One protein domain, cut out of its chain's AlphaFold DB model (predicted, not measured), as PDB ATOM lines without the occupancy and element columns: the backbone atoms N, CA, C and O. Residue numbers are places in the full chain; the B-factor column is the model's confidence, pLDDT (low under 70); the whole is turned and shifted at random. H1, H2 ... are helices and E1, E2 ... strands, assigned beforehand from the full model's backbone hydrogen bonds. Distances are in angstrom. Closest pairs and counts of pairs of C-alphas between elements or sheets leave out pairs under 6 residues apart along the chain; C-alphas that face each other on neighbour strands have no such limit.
ATOM      1  N   TYR A 787      29.182 -26.173  29.067       36.25
ATOM      2  CA  TYR A 787      28.692 -24.844  29.441       36.25
ATOM      3  C   TYR A 787      29.474 -23.742  28.718       36.25
ATOM      4  O   TYR A 787      30.320 -23.058  29.290       36.25
ATOM      5  N   GLY A 788      29.156 -23.550  27.435       34.75
ATOM      6  CA  GLY A 788      29.594 -22.368  26.692       34.75
ATOM      7  C   GLY A 788      29.054 -21.089  27.342       34.75
ATOM      8  O   GLY A 788      27.863 -20.995  27.648       34.75
ATOM      9  N   TRP A 789      29.928 -20.108  27.564       35.59
ATOM     10  CA  TRP A 789      29.561 -18.845  28.203       35.59
ATOM     11  C   TRP A 789      28.582 -18.050  27.320       35.59
ATOM     12  O   TRP A 789      28.813 -17.929  26.113       35.59
ATOM     13  N   PRO A 790      27.506 -17.466  27.882       32.25
ATOM     14  CA  PRO A 790      26.616 -16.606  27.116       32.25
ATOM     15  C   PRO A 790      27.346 -15.305  26.756       32.25
ATOM     16  O   PRO A 790      27.515 -14.421  27.594       32.25
ATOM     17  N   LEU A 791      27.767 -15.184  25.495       35.75
ATOM     18  CA  LEU A 791      28.303 -13.943  24.936       35.75
ATOM     19  C   LEU A 791      27.213 -12.862  24.957       35.75
ATOM     20  O   LEU A 791      26.275 -12.896  24.162       35.75
ATOM     21  N   VAL A 792      27.343 -11.902  25.873       35.38
ATOM     22  CA  VAL A 792      26.436 -10.756  26.010       35.38
ATOM     23  C   VAL A 792      27.249  -9.469  25.926       35.38
ATOM     24  O   VAL A 792      27.810  -9.013  26.917       35.38
ATOM     25  N   THR A 793      27.278  -8.864  24.741       35.25
ATOM     26  CA  THR A 793      27.721  -7.479  24.537       35.25
ATOM     27  C   THR A 793      26.727  -6.738  23.645       35.25
ATOM     28  O   THR A 793      26.256  -7.261  22.634       35.25
ATOM     29  N   SER A 794      26.378  -5.511  24.043       31.31
ATOM     30  CA  SER A 794      25.445  -4.615  23.340       31.31
ATOM     31  C   SER A 794      25.862  -4.349  21.894       31.31
ATOM     32  O   SER A 794      25.046  -4.379  20.973       31.31
ATOM     33  N   ASP A 795      27.160  -4.140  21.712       36.22
ATOM     34  CA  ASP A 795      27.802  -3.605  20.516       36.22
ATOM     35  C   ASP A 795      27.707  -4.563  19.311       36.22
ATOM     36  O   ASP A 795      27.874  -4.151  18.163       36.22
ATOM     37  N   PHE A 796      27.368  -5.836  19.556       39.03
ATOM     38  CA  PHE A 796      27.108  -6.842  18.524       39.03
ATOM     39  C   PHE A 796      25.890  -6.471  17.657       39.03
ATOM     40  O   PHE A 796      25.944  -6.564  16.427       39.03
ATOM     41  N   GLN A 797      24.809  -5.979  18.284       36.50
ATOM     42  CA  GLN A 797      23.550  -5.677  17.590       36.50
ATOM     43  C   GLN A 797      23.685  -4.499  16.613       36.50
ATOM     44  O   GLN A 797      23.114  -4.544  15.523       36.50
ATOM     45  N   GLU A 798      24.478  -3.477  16.951       35.91
ATOM     46  CA  GLU A 798      24.670  -2.294  16.097       35.91
ATOM     47  C   GLU A 798      25.586  -2.565  14.886       35.91
ATOM     48  O   GLU A 798      25.526  -1.854  13.886       35.91
ATOM     49  N   ARG A 799      26.389  -3.641  14.905       41.31
ATOM     50  CA  ARG A 799      27.312  -4.004  13.803       41.31
ATOM     51  C   ARG A 799      26.707  -4.953  12.757       41.31
ATOM     52  O   ARG A 799      27.430  -5.466  11.891       41.31
ATOM     53  N   CYS A 800      25.385  -5.125  12.802       34.53
ATOM     54  CA  CYS A 800      24.579  -6.030  11.974       34.53
ATOM     55  C   CYS A 800      24.915  -7.518  12.159       34.53
ATOM     56  O   CYS A 800      24.796  -8.309  11.222       34.53
ATOM     57  N   ALA A 801      25.289  -7.903  13.379       34.62
ATOM     58  CA  ALA A 801      25.281  -9.289  13.808       34.62
ATOM     59  C   ALA A 801      24.139  -9.472  14.821       34.62
ATOM     60  O   ALA A 801      24.130  -8.898  15.907       34.62
ATOM     61  N   THR A 802      23.109 -10.230  14.456       31.05
ATOM     62  CA  THR A 802      22.026 -10.569  15.387       31.05
ATOM     63  C   THR A 802      22.467 -11.772  16.210       31.05
ATOM     64  O   THR A 802      22.806 -12.799  15.622       31.05
ATOM     65  N   ILE A 803      22.439 -11.698  17.549       35.75
ATOM     66  CA  ILE A 803      22.530 -12.929  18.348       35.75
ATOM     67  C   ILE A 803      21.232 -13.704  18.130       35.75
ATOM     68  O   ILE A 803      20.179 -13.349  18.659       35.75
ATOM     69  N   ILE A 804      21.332 -14.765  17.341       32.12
ATOM     70  CA  ILE A 804      20.431 -15.911  17.365       32.12
ATOM     71  C   ILE A 804      21.344 -17.104  17.664       32.12
ATOM     72  O   ILE A 804      22.416 -17.225  17.075       32.12
ATOM     73  N   GLU A 805      20.969 -17.889  18.667       29.88
ATOM     74  CA  GLU A 805      21.841 -18.811  19.406       29.88
ATOM     75  C   GLU A 805      22.610 -19.817  18.519       29.88
ATOM     76  O   GLU A 805      21.997 -20.469  17.671       29.88
ATOM     77  N   PRO A 806      23.898 -20.093  18.804       37.28
ATOM     78  CA  PRO A 806      24.921 -19.206  19.361       37.28
ATOM     79  C   PRO A 806      26.133 -19.070  18.411       37.28
ATOM     80  O   PRO A 806      26.268 -19.798  17.426       37.28
ATOM     81  N   LEU A 807      27.112 -18.234  18.777       38.53
ATOM     82  CA  LEU A 807      28.494 -18.580  18.432       38.53
ATOM     83  C   LEU A 807      28.846 -19.836  19.237       38.53
ATOM     84  O   LEU A 807      29.084 -19.750  20.438       38.53
ATOM     85  N   ALA A 808      28.820 -21.001  18.583       39.56
ATOM     86  CA  ALA A 808      29.098 -22.306  19.185       39.56
ATOM     87  C   ALA A 808      30.600 -22.495  19.480       39.56
ATOM     88  O   ALA A 808      31.256 -23.384  18.941       39.56
ATOM     89  N   GLY A 809      31.142 -21.614  20.320       43.41
ATOM     90  CA  GLY A 809      32.507 -21.670  20.812       43.41
ATOM     91  C   GLY A 809      32.596 -22.438  22.109       43.41
ATOM     92  O   GLY A 809      32.511 -21.860  23.191       43.41
ATOM     93  N   THR A 810      32.833 -23.741  21.992       45.50
ATOM     94  CA  THR A 810      33.387 -24.529  23.090       45.50
ATOM     95  C   THR A 810      34.788 -23.987  23.377       45.50
ATOM     96  O   THR A 810      35.723 -24.270  22.634       45.50
ATOM     97  N   TRP A 811      34.923 -23.160  24.415       54.69
ATOM     98  CA  TRP A 811      36.219 -22.742  24.956       54.69
ATOM     99  C   TRP A 811      36.794 -23.912  25.757       54.69
ATOM    100  O   TRP A 811      36.452 -24.100  26.924       54.69
ATOM    101  N   ILE A 812      37.612 -24.745  25.108       56.19
ATOM    102  CA  ILE A 812      38.222 -25.921  25.746       56.19
ATOM    103  C   ILE A 812      39.627 -25.538  26.209       56.19
ATOM    104  O   ILE A 812      40.551 -25.403  25.402       56.19
ATOM    105  N   ALA A 813      39.787 -25.358  27.520       58.69
ATOM    106  CA  ALA A 813      41.064 -25.034  28.141       58.69
ATOM    107  C   ALA A 813      41.946 -26.287  28.283       58.69
ATOM    108  O   ALA A 813      41.670 -27.183  29.081       58.69
ATOM    109  N   ILE A 814      43.048 -26.331  27.534       65.94
ATOM    110  CA  ILE A 814      44.088 -27.364  27.601       65.94
ATOM    111  C   ILE A 814      45.375 -26.692  28.106       65.94
ATOM    112  O   ILE A 814      46.311 -26.379  27.365       65.94
ATOM    113  N   GLY A 815      45.396 -26.404  29.410       80.06
ATOM    114  CA  GLY A 815      46.464 -25.635  30.052       80.06
ATOM    115  C   GLY A 815      46.434 -24.161  29.634       80.06
ATOM    116  O   GLY A 815      45.433 -23.483  29.829       80.06
ATOM    117  N   ASN A 816      47.533 -23.658  29.062       81.12
ATOM    118  CA  ASN A 816      47.623 -22.268  28.581       81.12
ATOM    119  C   ASN A 816      47.054 -22.078  27.155       81.12
ATOM    120  O   ASN A 816      47.081 -20.966  26.627       81.12
ATOM    121  N   LEU A 817      46.608 -23.156  26.501       82.06
ATOM    122  CA  LEU A 817      45.958 -23.125  25.191       82.06
ATOM    123  C   LEU A 817      44.449 -23.238  25.391       82.06
ATOM    124  O   LEU A 817      43.982 -24.153  26.061       82.06
ATOM    125  N   GLN A 818      43.698 -22.319  24.802       81.69
ATOM    126  CA  GLN A 818      42.244 -22.357  24.747       81.69
ATOM    127  C   GLN A 818      41.847 -22.620  23.302       81.69
ATOM    128  O   GLN A 818      42.043 -21.769  22.434       81.69
ATOM    129  N   HIS A 819      41.331 -23.815  23.035       84.50
ATOM    130  CA  HIS A 819      40.770 -24.122  21.729       84.50
ATOM    131  C   HIS A 819      39.463 -23.343  21.566       84.50
ATOM    132  O   HIS A 819      38.601 -23.402  22.446       84.50
ATOM    133  N   ILE A 820      39.323 -22.599  20.466       83.62
ATOM    134  CA  ILE A 820      38.125 -21.815  20.160       83.62
ATOM    135  C   ILE A 820      37.554 -22.261  18.819       83.62
ATOM    136  O   ILE A 820      38.228 -22.192  17.792       83.62
ATOM    137  N   VAL A 821      36.270 -22.617  18.831       82.94
ATOM    138  CA  VAL A 821      35.447 -22.834  17.635       82.94
ATOM    139  C   VAL A 821      34.534 -21.618  17.414       82.94
ATOM    140  O   VAL A 821      34.053 -21.014  18.367       82.94
ATOM    141  N   ILE A 822      34.305 -21.206  16.166       84.19
ATOM    142  CA  ILE A 822      33.513 -20.016  15.809       84.19
ATOM    143  C   ILE A 822      32.637 -20.330  14.594       84.19
ATOM    144  O   ILE A 822      33.135 -20.533  13.486       84.19
ATOM    145  N   GLN A 823      31.315 -20.341  14.792       83.38
ATOM    146  CA  GLN A 823      30.344 -20.567  13.719       83.38
ATOM    147  C   GLN A 823      29.816 -19.241  13.148       83.38
ATOM    148  O   GLN A 823      28.912 -18.619  13.701       83.38
ATOM    149  N   ILE A 824      30.362 -18.804  12.013       82.19
ATOM    150  CA  ILE A 824      29.905 -17.605  11.299       82.19
ATOM    151  C   ILE A 824      28.666 -17.944  10.446       82.19
ATOM    152  O   ILE A 824      28.714 -18.909   9.676       82.19
ATOM    153  N   PRO A 825      27.579 -17.145  10.495       75.19
ATOM    154  CA  PRO A 825      26.369 -17.389   9.716       75.19
ATOM    155  C   PRO A 825      26.594 -17.626   8.213       75.19
ATOM    156  O   PRO A 825      27.455 -17.018   7.563       75.19
ATOM    157  N   ARG A 974      38.945 -13.896   6.939       91.81
ATOM    158  CA  ARG A 974      40.085 -13.768   7.852       91.81
ATOM    159  C   ARG A 974      39.555 -13.558   9.265       91.81
ATOM    160  O   ARG A 974      39.241 -12.435   9.655       91.81
ATOM    161  N   VAL A 975      39.404 -14.660   9.992       93.06
ATOM    162  CA  VAL A 975      38.916 -14.686  11.375       93.06
ATOM    163  C   VAL A 975      40.113 -14.710  12.320       93.06
ATOM    164  O   VAL A 975      40.978 -15.577  12.194       93.06
ATOM    165  N   GLU A 976      40.179 -13.771  13.258       94.62
ATOM    166  CA  GLU A 976      41.275 -13.654  14.228       94.62
ATOM    167  C   GLU A 976      40.735 -13.395  15.635       94.62
ATOM    168  O   GLU A 976      39.745 -12.687  15.799       94.62
ATOM    169  N   VAL A 977      41.403 -13.923  16.659       92.88
ATOM    170  CA  VAL A 977      41.146 -13.582  18.063       92.88
ATOM    171  C   VAL A 977      42.357 -12.844  18.618       92.88
ATOM    172  O   VAL A 977      43.473 -13.357  18.560       92.88
ATOM    173  N   ARG A 978      42.145 -11.632  19.141       94.19
ATOM    174  CA  ARG A 978      43.191 -10.761  19.695       94.19
ATOM    175  C   ARG A 978      42.991 -10.550  21.188       94.19
ATOM    176  O   ARG A 978      41.925 -10.099  21.599       94.19
ATOM    177  N   LEU A 979      44.020 -10.814  21.989       91.62
ATOM    178  CA  LEU A 979      43.992 -10.565  23.431       91.62
ATOM    179  C   LEU A 979      44.475  -9.144  23.770       91.62
ATOM    180  O   LEU A 979      45.555  -8.732  23.354       91.62
ATOM    181  N   ILE A 980      43.682  -8.408  24.551       91.31
ATOM    182  CA  ILE A 980      43.968  -7.053  25.048       91.31
ATOM    183  C   ILE A 980      43.997  -7.085  26.578       91.31
ATOM    184  O   ILE A 980      42.978  -7.368  27.206       91.31
ATOM    185  N   ALA A 981      45.149  -6.803  27.188       89.88
ATOM    186  CA  ALA A 981      45.283  -6.761  28.644       89.88
ATOM    187  C   ALA A 981      44.542  -5.554  29.256       89.88
ATOM    188  O   ALA A 981      44.500  -4.478  28.666       89.88
ATOM    189  N   SER A 982      43.995  -5.720  30.464       84.62
ATOM    190  CA  SER A 982      43.226  -4.676  31.171       84.62
ATOM    191  C   SER A 982      44.106  -3.615  31.867       84.62
ATOM    192  O   SER A 982      43.619  -2.580  32.313       84.62
ATOM    193  N   GLY A 983      45.416  -3.865  31.993       81.81
ATOM    194  CA  GLY A 983      46.358  -2.991  32.701       81.81
ATOM    195  C   GLY A 983      47.167  -2.087  31.768       81.81
ATOM    196  O   GLY A 983      47.939  -2.582  30.950       81.81
ATOM    197  N   ALA A 984      47.061  -0.767  31.956       60.22
ATOM    198  CA  ALA A 984      47.736   0.248  31.133       60.22
ATOM    199  C   ALA A 984      49.281   0.187  31.158       60.22
ATOM    200  O   ALA A 984      49.929   0.685  30.242       60.22
ATOM    201  N   GLU A 985      49.876  -0.427  32.183       62.22
ATOM    202  CA  GLU A 985      51.334  -0.539  32.349       62.22
ATOM    203  C   GLU A 985      51.952  -1.704  31.548       62.22
ATOM    204  O   GLU A 985      53.171  -1.789  31.407       62.22
ATOM    205  N   SER A 986      51.128  -2.604  30.999       54.88
ATOM    206  CA  SER A 986      51.580  -3.811  30.297       54.88
ATOM    207  C   SER A 986      51.462  -3.654  28.781       54.88
ATOM    208  O   SER A 986      50.506  -4.121  28.161       54.88
ATOM    209  N   CYS A 987      52.467  -3.036  28.153       53.75
ATOM    210  CA  CYS A 987      52.579  -2.945  26.689       53.75
ATOM    211  C   CYS A 987      53.044  -4.278  26.050       53.75
ATOM    212  O   CYS A 987      53.899  -4.316  25.165       53.75
ATOM    213  N   MET A 988      52.502  -5.400  26.532       57.84
ATOM    214  CA  MET A 988      52.682  -6.715  25.924       57.84
ATOM    215  C   MET A 988      51.985  -6.727  24.562       57.84
ATOM    216  O   MET A 988      50.820  -6.345  24.454       57.84
ATOM    217  N   ALA A 989      52.695  -7.168  23.521       59.75
ATOM    218  CA  ALA A 989      52.137  -7.248  22.177       59.75
ATOM    219  C   ALA A 989      50.878  -8.131  22.174       59.75
ATOM    220  O   ALA A 989      50.922  -9.279  22.617       59.75
ATOM    221  N   ALA A 990      49.765  -7.582  21.683       72.38
ATOM    222  CA  ALA A 990      48.471  -8.253  21.661       72.38
ATOM    223  C   ALA A 990      48.531  -9.519  20.787       72.38
ATOM    224  O   ALA A 990      48.517  -9.426  19.556       72.38
ATOM    225  N   GLU A 991      48.623 -10.695  21.417       81.00
ATOM    226  CA  GLU A 991      48.709 -11.973  20.706       81.00
ATOM    227  C   GLU A 991      47.430 -12.164  19.874       81.00
ATOM    228  O   GLU A 991      46.310 -12.022  20.376       81.00
ATOM    229  N   CYS A 992      47.617 -12.374  18.569       92.88
ATOM    230  CA  CYS A 992      46.570 -12.299  17.555       92.88
ATOM    231  C   CYS A 992      46.549 -13.616  16.772       92.88
ATOM    232  O   CYS A 992      47.356 -13.838  15.868       92.88
ATOM    233  N   THR A 993      45.652 -14.516  17.162       94.12
ATOM    234  CA  THR A 993      45.555 -15.878  16.631       94.12
ATOM    235  C   THR A 993      44.567 -15.919  15.471       94.12
ATOM    236  O   THR A 993      43.373 -15.714  15.673       94.12
ATOM    237  N   SER A 994      45.032 -16.225  14.257       95.88
ATOM    238  CA  SER A 994      44.131 -16.491  13.127       95.88
ATOM    239  C   SER A 994      43.504 -17.882  13.254       95.88
ATOM    240  O   SER A 994      44.219 -18.879  13.367       95.88
ATOM    241  N   LEU A 995      42.173 -17.945  13.189       94.56
ATOM    242  CA  LEU A 995      41.409 -19.192  13.142       94.56
ATOM    243  C   LEU A 995      41.285 -19.686  11.694       94.56
ATOM    244  O   LEU A 995      41.237 -18.893  10.752       94.56
ATOM    245  N   ARG A 996      41.223 -21.005  11.507       94.94
ATOM    246  CA  ARG A 996      41.188 -21.667  10.195       94.94
ATOM    247  C   ARG A 996      39.781 -22.175   9.878       94.94
ATOM    248  O   ARG A 996      39.147 -22.714  10.779       94.94
ATOM    249  N   PRO A 997      39.282 -22.053   8.634       93.88
ATOM    250  CA  PRO A 997      37.995 -22.627   8.254       93.88
ATOM    251  C   PRO A 997      38.052 -24.162   8.289       93.88
ATOM    252  O   PRO A 997      38.886 -24.773   7.623       93.88
ATOM    253  N   VAL A 998      37.138 -24.773   9.041       91.88
ATOM    254  CA  VAL A 998      37.029 -26.230   9.247       91.88
ATOM    255  C   VAL A 998      36.197 -26.889   8.146       91.88
ATOM    256  O   VAL A 998      36.422 -28.038   7.776       91.88
ATOM    257  N   ASN A 999      35.209 -26.163   7.611       89.94
ATOM    258  CA  ASN A 999      34.290 -26.669   6.598       89.94
ATOM    259  C   ASN A 999      34.438 -25.946   5.251       89.94
ATOM    260  O   ASN A 999      34.745 -24.757   5.179       89.94
ATOM    261  N   SER A1000      34.140 -26.660   4.163       87.38
ATOM    262  CA  SER A1000      34.184 -26.127   2.791       87.38
ATOM    263  C   SER A1000      33.250 -24.932   2.562       87.38
ATOM    264  O   SER A1000      33.497 -24.117   1.679       87.38
ATOM    265  N   VAL A1001      32.200 -24.798   3.378       82.38
ATOM    266  CA  VAL A1001      31.240 -23.682   3.337       82.38
ATOM    267  C   VAL A1001      31.785 -22.400   3.994       82.38
ATOM    268  O   VAL A1001      31.133 -21.360   3.930       82.38
ATOM    269  N   CYS A1002      32.958 -22.454   4.637       87.19
ATOM    270  CA  CYS A1002      33.588 -21.328   5.336       87.19
ATOM    271  C   CYS A1002      32.646 -20.650   6.360       87.19
ATOM    272  O   CYS A1002      32.593 -19.417   6.471       87.19
ATOM    273  N   THR A1003      31.884 -21.474   7.091       84.12
ATOM    274  CA  THR A1003      30.968 -21.078   8.181       84.12
ATOM    275  C   THR A1003      31.399 -21.587   9.553       84.12
ATOM    276  O   THR A1003      30.862 -21.116  10.546       84.12
ATOM    277  N   LEU A1004      32.363 -22.505   9.641       87.69
ATOM    278  CA  LEU A1004      32.950 -22.962  10.903       87.69
ATOM    279  C   LEU A1004      34.454 -22.690  10.879       87.69
ATOM    280  O   LEU A1004      35.105 -23.038   9.895       87.69
ATOM    281  N   TYR A1005      34.989 -22.080  11.936       91.81
ATOM    282  CA  TYR A1005      36.408 -21.756  12.096       91.81
ATOM    283  C   TYR A1005      36.922 -22.291  13.434       91.81
ATOM    284  O   TYR A1005      36.184 -22.242  14.413       91.81
ATOM    285  N   GLU A1006      38.165 -22.764  13.493       92.94
ATOM    286  CA  GLU A1006      38.792 -23.279  14.720       92.94
ATOM    287  C   GLU A1006      40.236 -22.783  14.892       92.94
ATOM    288  O   GLU A1006      40.911 -22.432  13.916       92.94
ATOM    289  N   GLY A1007      40.735 -22.762  16.127       91.88
ATOM    290  CA  GLY A1007      42.146 -22.499  16.410       91.88
ATOM    291  C   GLY A1007      42.455 -22.329  17.895       91.88
ATOM    292  O   GLY A1007      41.584 -21.983  18.694       91.88
ATOM    293  N   ASP A1008      43.718 -22.557  18.254       90.81
ATOM    294  CA  ASP A1008      44.175 -22.546  19.644       90.81
ATOM    295  C   ASP A1008      44.733 -21.170  20.026       90.81
ATOM    296  O   ASP A1008      45.823 -20.774  19.599       90.81
ATOM    297  N   VAL A1009      43.995 -20.432  20.852       90.75
ATOM    298  CA  VAL A1009      44.434 -19.145  21.399       90.75
ATOM    299  C   VAL A1009      45.269 -19.390  22.647       90.75
ATOM    300  O   VAL A1009      44.833 -20.050  23.590       90.75
ATOM    301  N   ARG A1010      46.478 -18.834  22.687       89.75
ATOM    302  CA  ARG A1010      47.291 -18.831  23.906       89.75
ATOM    303  C   ARG A1010      46.776 -17.752  24.840       89.75
ATOM    304  O   ARG A1010      46.828 -16.576  24.504       89.75
ATOM    305  N   VAL A1011      46.304 -18.148  26.016       87.62
ATOM    306  CA  VAL A1011      45.933 -17.217  27.085       87.62
ATOM    307  C   VAL A1011      47.051 -17.254  28.131       87.62
ATOM    308  O   VAL A1011      47.257 -18.295  28.762       87.62
ATOM    309  N   PRO A1012      47.814 -16.158  28.325       86.38
ATOM    310  CA  PRO A1012      48.864 -16.113  29.336       86.38
ATOM    311  C   PRO A1012      48.315 -16.436  30.731       86.38
ATOM    312  O   PRO A1012      47.238 -15.978  31.117       86.38
ATOM    313  N   ARG A1013      49.054 -17.223  31.518       84.19
ATOM    314  CA  ARG A1013      48.593 -17.648  32.846       84.19
ATOM    315  C   ARG A1013      48.443 -16.432  33.769       84.19
ATOM    316  O   ARG A1013      49.436 -15.796  34.106       84.19
ATOM    317  N   GLY A1014      47.210 -16.143  34.188       83.06
ATOM    318  CA  GLY A1014      46.874 -14.947  34.973       83.06
ATOM    319  C   GLY A1014      46.460 -13.723  34.145       83.06
ATOM    320  O   GLY A1014      46.329 -12.645  34.712       83.06
ATOM    321  N   PHE A1015      46.245 -13.866  32.832       84.38
ATOM    322  CA  PHE A1015      45.758 -12.791  31.965       84.38
ATOM    323  C   PHE A1015      44.415 -12.223  32.453       84.38
ATOM    324  O   PHE A1015      43.414 -12.935  32.511       84.38
ATOM    325  N   THR A1016      44.401 -10.924  32.760       82.00
ATOM    326  CA  THR A1016      43.200 -10.101  32.941       82.00
ATOM    327  C   THR A1016      43.033  -9.207  31.716       82.00
ATOM    328  O   THR A1016      43.933  -8.437  31.373       82.00
ATOM    329  N   GLY A1017      41.890  -9.276  31.039       87.69
ATOM    330  CA  GLY A1017      41.719  -8.515  29.804       87.69
ATOM    331  C   GLY A1017      40.422  -8.782  29.063       87.69
ATOM    332  O   GLY A1017      39.465  -9.319  29.613       87.69
ATOM    333  N   SER A1018      40.412  -8.413  27.789       88.19
ATOM    334  CA  SER A1018      39.384  -8.786  26.822       88.19
ATOM    335  C   SER A1018      39.984  -9.594  25.677       88.19
ATOM    336  O   SER A1018      41.128  -9.369  25.283       88.19
ATOM    337  N   ALA A1019      39.192 -10.491  25.104       88.69
ATOM    338  CA  ALA A1019      39.424 -11.034  23.777       88.69
ATOM    339  C   ALA A1019      38.530 -10.293  22.771       88.69
ATOM    340  O   ALA A1019      37.349 -10.059  23.041       88.69
ATOM    341  N   LEU A1020      39.097  -9.923  21.621       90.06
ATOM    342  CA  LEU A1020      38.365  -9.411  20.464       90.06
ATOM    343  C   LEU A1020      38.333 -10.468  19.364       90.06
ATOM    344  O   LEU A1020      39.387 -10.925  18.927       90.06
ATOM    345  N   LEU A1021      37.146 -10.785  18.856       90.69
ATOM    346  CA  LEU A1021      36.971 -11.475  17.582       90.69
ATOM    347  C   LEU A1021      37.006 -10.439  16.461       90.69
ATOM    348  O   LEU A1021      36.121  -9.588  16.385       90.69
ATOM    349  N   LEU A1022      37.984 -10.545  15.570       89.06
ATOM    350  CA  LEU A1022      38.058  -9.795  14.322       89.06
ATOM    351  C   LEU A1022      37.610 -10.697  13.163       89.06
ATOM    352  O   LEU A1022      38.008 -11.859  13.079       89.06
ATOM    353  N   VAL A1023      36.808 -10.162  12.246       87.38
ATOM    354  CA  VAL A1023      36.399 -10.822  11.000       87.38
ATOM    355  C   VAL A1023      36.676  -9.860   9.849       87.38
ATOM    356  O   VAL A1023      36.074  -8.792   9.770       87.38
ATOM    357  N   ASN A1024      37.612 -10.225   8.970       87.38
ATOM    358  CA  ASN A1024      38.199  -9.337   7.961       87.38
ATOM    359  C   ASN A1024      38.688  -8.014   8.591       87.38
ATOM    360  O   ASN A1024      38.303  -6.931   8.164       87.38
ATOM    361  N   GLU A1025      39.488  -8.134   9.659       86.69
ATOM    362  CA  GLU A1025      40.037  -7.039  10.488       86.69
ATOM    363  C   GLU A1025      39.001  -6.179  11.247       86.69
ATOM    364  O   GLU A1025      39.371  -5.445  12.161       86.69
ATOM    365  N   GLN A1026      37.703  -6.311  10.953       79.81
ATOM    366  CA  GLN A1026      36.629  -5.636  11.680       79.81
ATOM    367  C   GLN A1026      36.289  -6.392  12.966       79.81
ATOM    368  O   GLN A1026      35.938  -7.569  12.930       79.81
ATOM    369  N   GLU A1027      36.335  -5.706  14.104       84.62
ATOM    370  CA  GLU A1027      35.862  -6.233  15.384       84.62
ATOM    371  C   GLU A1027      34.369  -6.602  15.305       84.62
ATOM    372  O   GLU A1027      33.504  -5.759  15.038       84.62
ATOM    373  N   ALA A1028      34.091  -7.882  15.544       79.44
ATOM    374  CA  ALA A1028      32.767  -8.482  15.569       79.44
ATOM    375  C   ALA A1028      32.252  -8.684  17.002       79.44
ATOM    376  O   ALA A1028      31.077  -8.441  17.239       79.44
ATOM    377  N   VAL A1029      33.102  -9.113  17.947       80.06
ATOM    378  CA  VAL A1029      32.733  -9.380  19.355       80.06
ATOM    379  C   VAL A1029      33.877  -8.971  20.281       80.06
ATOM    380  O   VAL A1029      35.027  -9.279  19.981       80.06
ATOM    381  N   GLN A1030      33.555  -8.381  21.433       84.88
ATOM    382  CA  GLN A1030      34.437  -8.276  22.601       84.88
ATOM    383  C   GLN A1030      33.874  -9.129  23.748       84.88
ATOM    384  O   GLN A1030      32.657  -9.177  23.933       84.88
ATOM    385  N   TRP A1031      34.736  -9.794  24.523       83.38
ATOM    386  CA  TRP A1031      34.371 -10.435  25.793       83.38
ATOM    387  C   TRP A1031      35.516 -10.358  26.804       83.38
ATOM    388  O   TRP A1031      36.686 -10.396  26.423       83.38
ATOM    389  N   GLU A1032      35.195 -10.250  28.094       80.56
ATOM    390  CA  GLU A1032      36.208 -10.316  29.151       80.56
ATOM    391  C   GLU A1032      36.790 -11.728  29.274       80.56
ATOM    392  O   GLU A1032      36.064 -12.720  29.312       80.56
ATOM    393  N   VAL A1033      38.112 -11.806  29.422       79.50
ATOM    394  CA  VAL A1033      38.824 -13.014  29.838       79.50
ATOM    395  C   VAL A1033      39.263 -12.797  31.282       79.50
ATOM    396  O   VAL A1033      40.113 -11.949  31.572       79.50
ATOM    397  N   ARG A1034      38.643 -13.549  32.196       72.88
ATOM    398  CA  ARG A1034      38.924 -13.504  33.633       72.88
ATOM    399  C   ARG A1034      39.805 -14.700  34.021       72.88
ATOM    400  O   ARG A1034      39.452 -15.824  33.670       72.88
ATOM    401  N   PRO A1035      40.915 -14.505  34.750       59.97
ATOM    402  CA  PRO A1035      41.723 -15.614  35.240       59.97
ATOM    403  C   PRO A1035      41.043 -16.247  36.461       59.97
ATOM    404  O   PRO A1035      40.663 -15.530  37.386       59.97
ATOM    405  N   GLY A1036      40.916 -17.576  36.494       54.00
ATOM    406  CA  GLY A1036      40.347 -18.277  37.658       54.00
ATOM    407  C   GLY A1036      39.447 -19.481  37.372       54.00
ATOM    408  O   GLY A1036      38.872 -20.007  38.321       54.00
ATOM    409  N   TYR A1037      39.347 -19.912  36.113       40.91
ATOM    410  CA  TYR A1037      38.895 -21.247  35.711       40.91
ATOM    411  C   TYR A1037      40.062 -21.951  35.007       40.91
ATOM    412  O   TYR A1037      40.777 -21.242  34.259       40.91
TER     413      TYR A1037
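Overview. This is residues 787 to 825 and 974 to 1037 of the 1037 residues of an uncharacterized protein of Trypanosoma theileri (UniProt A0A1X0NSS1). One seven-stranded antiparallel sheet is curled like part of a barrel and folded back on itself, with E1, E2 and E5 as one leaf, E3, E6 and E7 as the other and E4 as the hinge. The half-barrel stays open between E1 and E7, and the one short helix, H1, only grazes it near E7. The printed part has 103 residues with one named helix and seven named strands, in the order H1 E1 E2 E3 E4 E5 E6 E7, and the sheet runs E1, E2, E5, E4, E3, E6, E7. The class is mostly strand, although under half of the residues are in named elements. The whole is compact and rounded, with a radius of gyration of the C-alphas of 13.5 A and spans of 39 by 30 by 27 A.

Arrangement. H1, residues 795 to 798, only grazes the sheet with residues 795 to 797. It is too short for any O i to N i+4 pair, and its one O i to N i+3 pair is not within hydrogen-bond range. E1, residues 812 to 814, is an edge strand and forms a hairpin with E2, residues 817 to 823, where N 814 and O 817 are 2.8 A apart. E3, residues 975 to 981, E4, residues 992 to 997, and E5, residues 1004 to 1010, make a meander, each strand the antiparallel neighbour of the one before. E4 is staggered, pairing with E3 over residues 992 to 995, with N 993 and O 977 2.8 A apart, and with E5 over residues 996 to 997, with N 996 and O 1006 2.8 A apart. E5 is also antiparallel to E2, at 160 degrees, with N 818 and O 1009 2.8 A apart. E6, residues 1017 to 1023, is the antiparallel neighbour of E3, with N 978 and O 1020 2.9 A apart; E3 to E6 form a Greek key, a meander of three strands whose first is the neighbour of the fourth. E7, residues 1026 to 1033, is the other edge strand and forms a hairpin with E6, with N 1019 and O 1031 2.8 A apart. E7 bends by 55 degrees at residue 1029, and the closest C-alphas of H1 and E7, those of Phe 796 and Val 1029, are 6.2 A apart. E1 and E7 are apart.

Along the chain. H1 begins at C-alpha 795 (27.802, -3.605, 20.516). E2 measures 19.5 A, E3 20.0 A, E4 16.3 A, E5 19.8 A, and E6 and E7 19.7 A each. E7 ends at C-alpha 1033 (38.824, -13.014, 29.838).

Size, cuts and confidence. The C-alphas farthest apart, those of Glu 985 and Ser 1000, are 42.7 A apart. Residues 826 to 973 are not printed, and C-alphas 825 and 974 are 14.3 A apart across the cut. The link from H1 to E1 is long, 13 residues. The mean pLDDT of the printed part is 71.1, and it is under 70 at residues 787 to 814, 984 to 989 and 1035 to 1037.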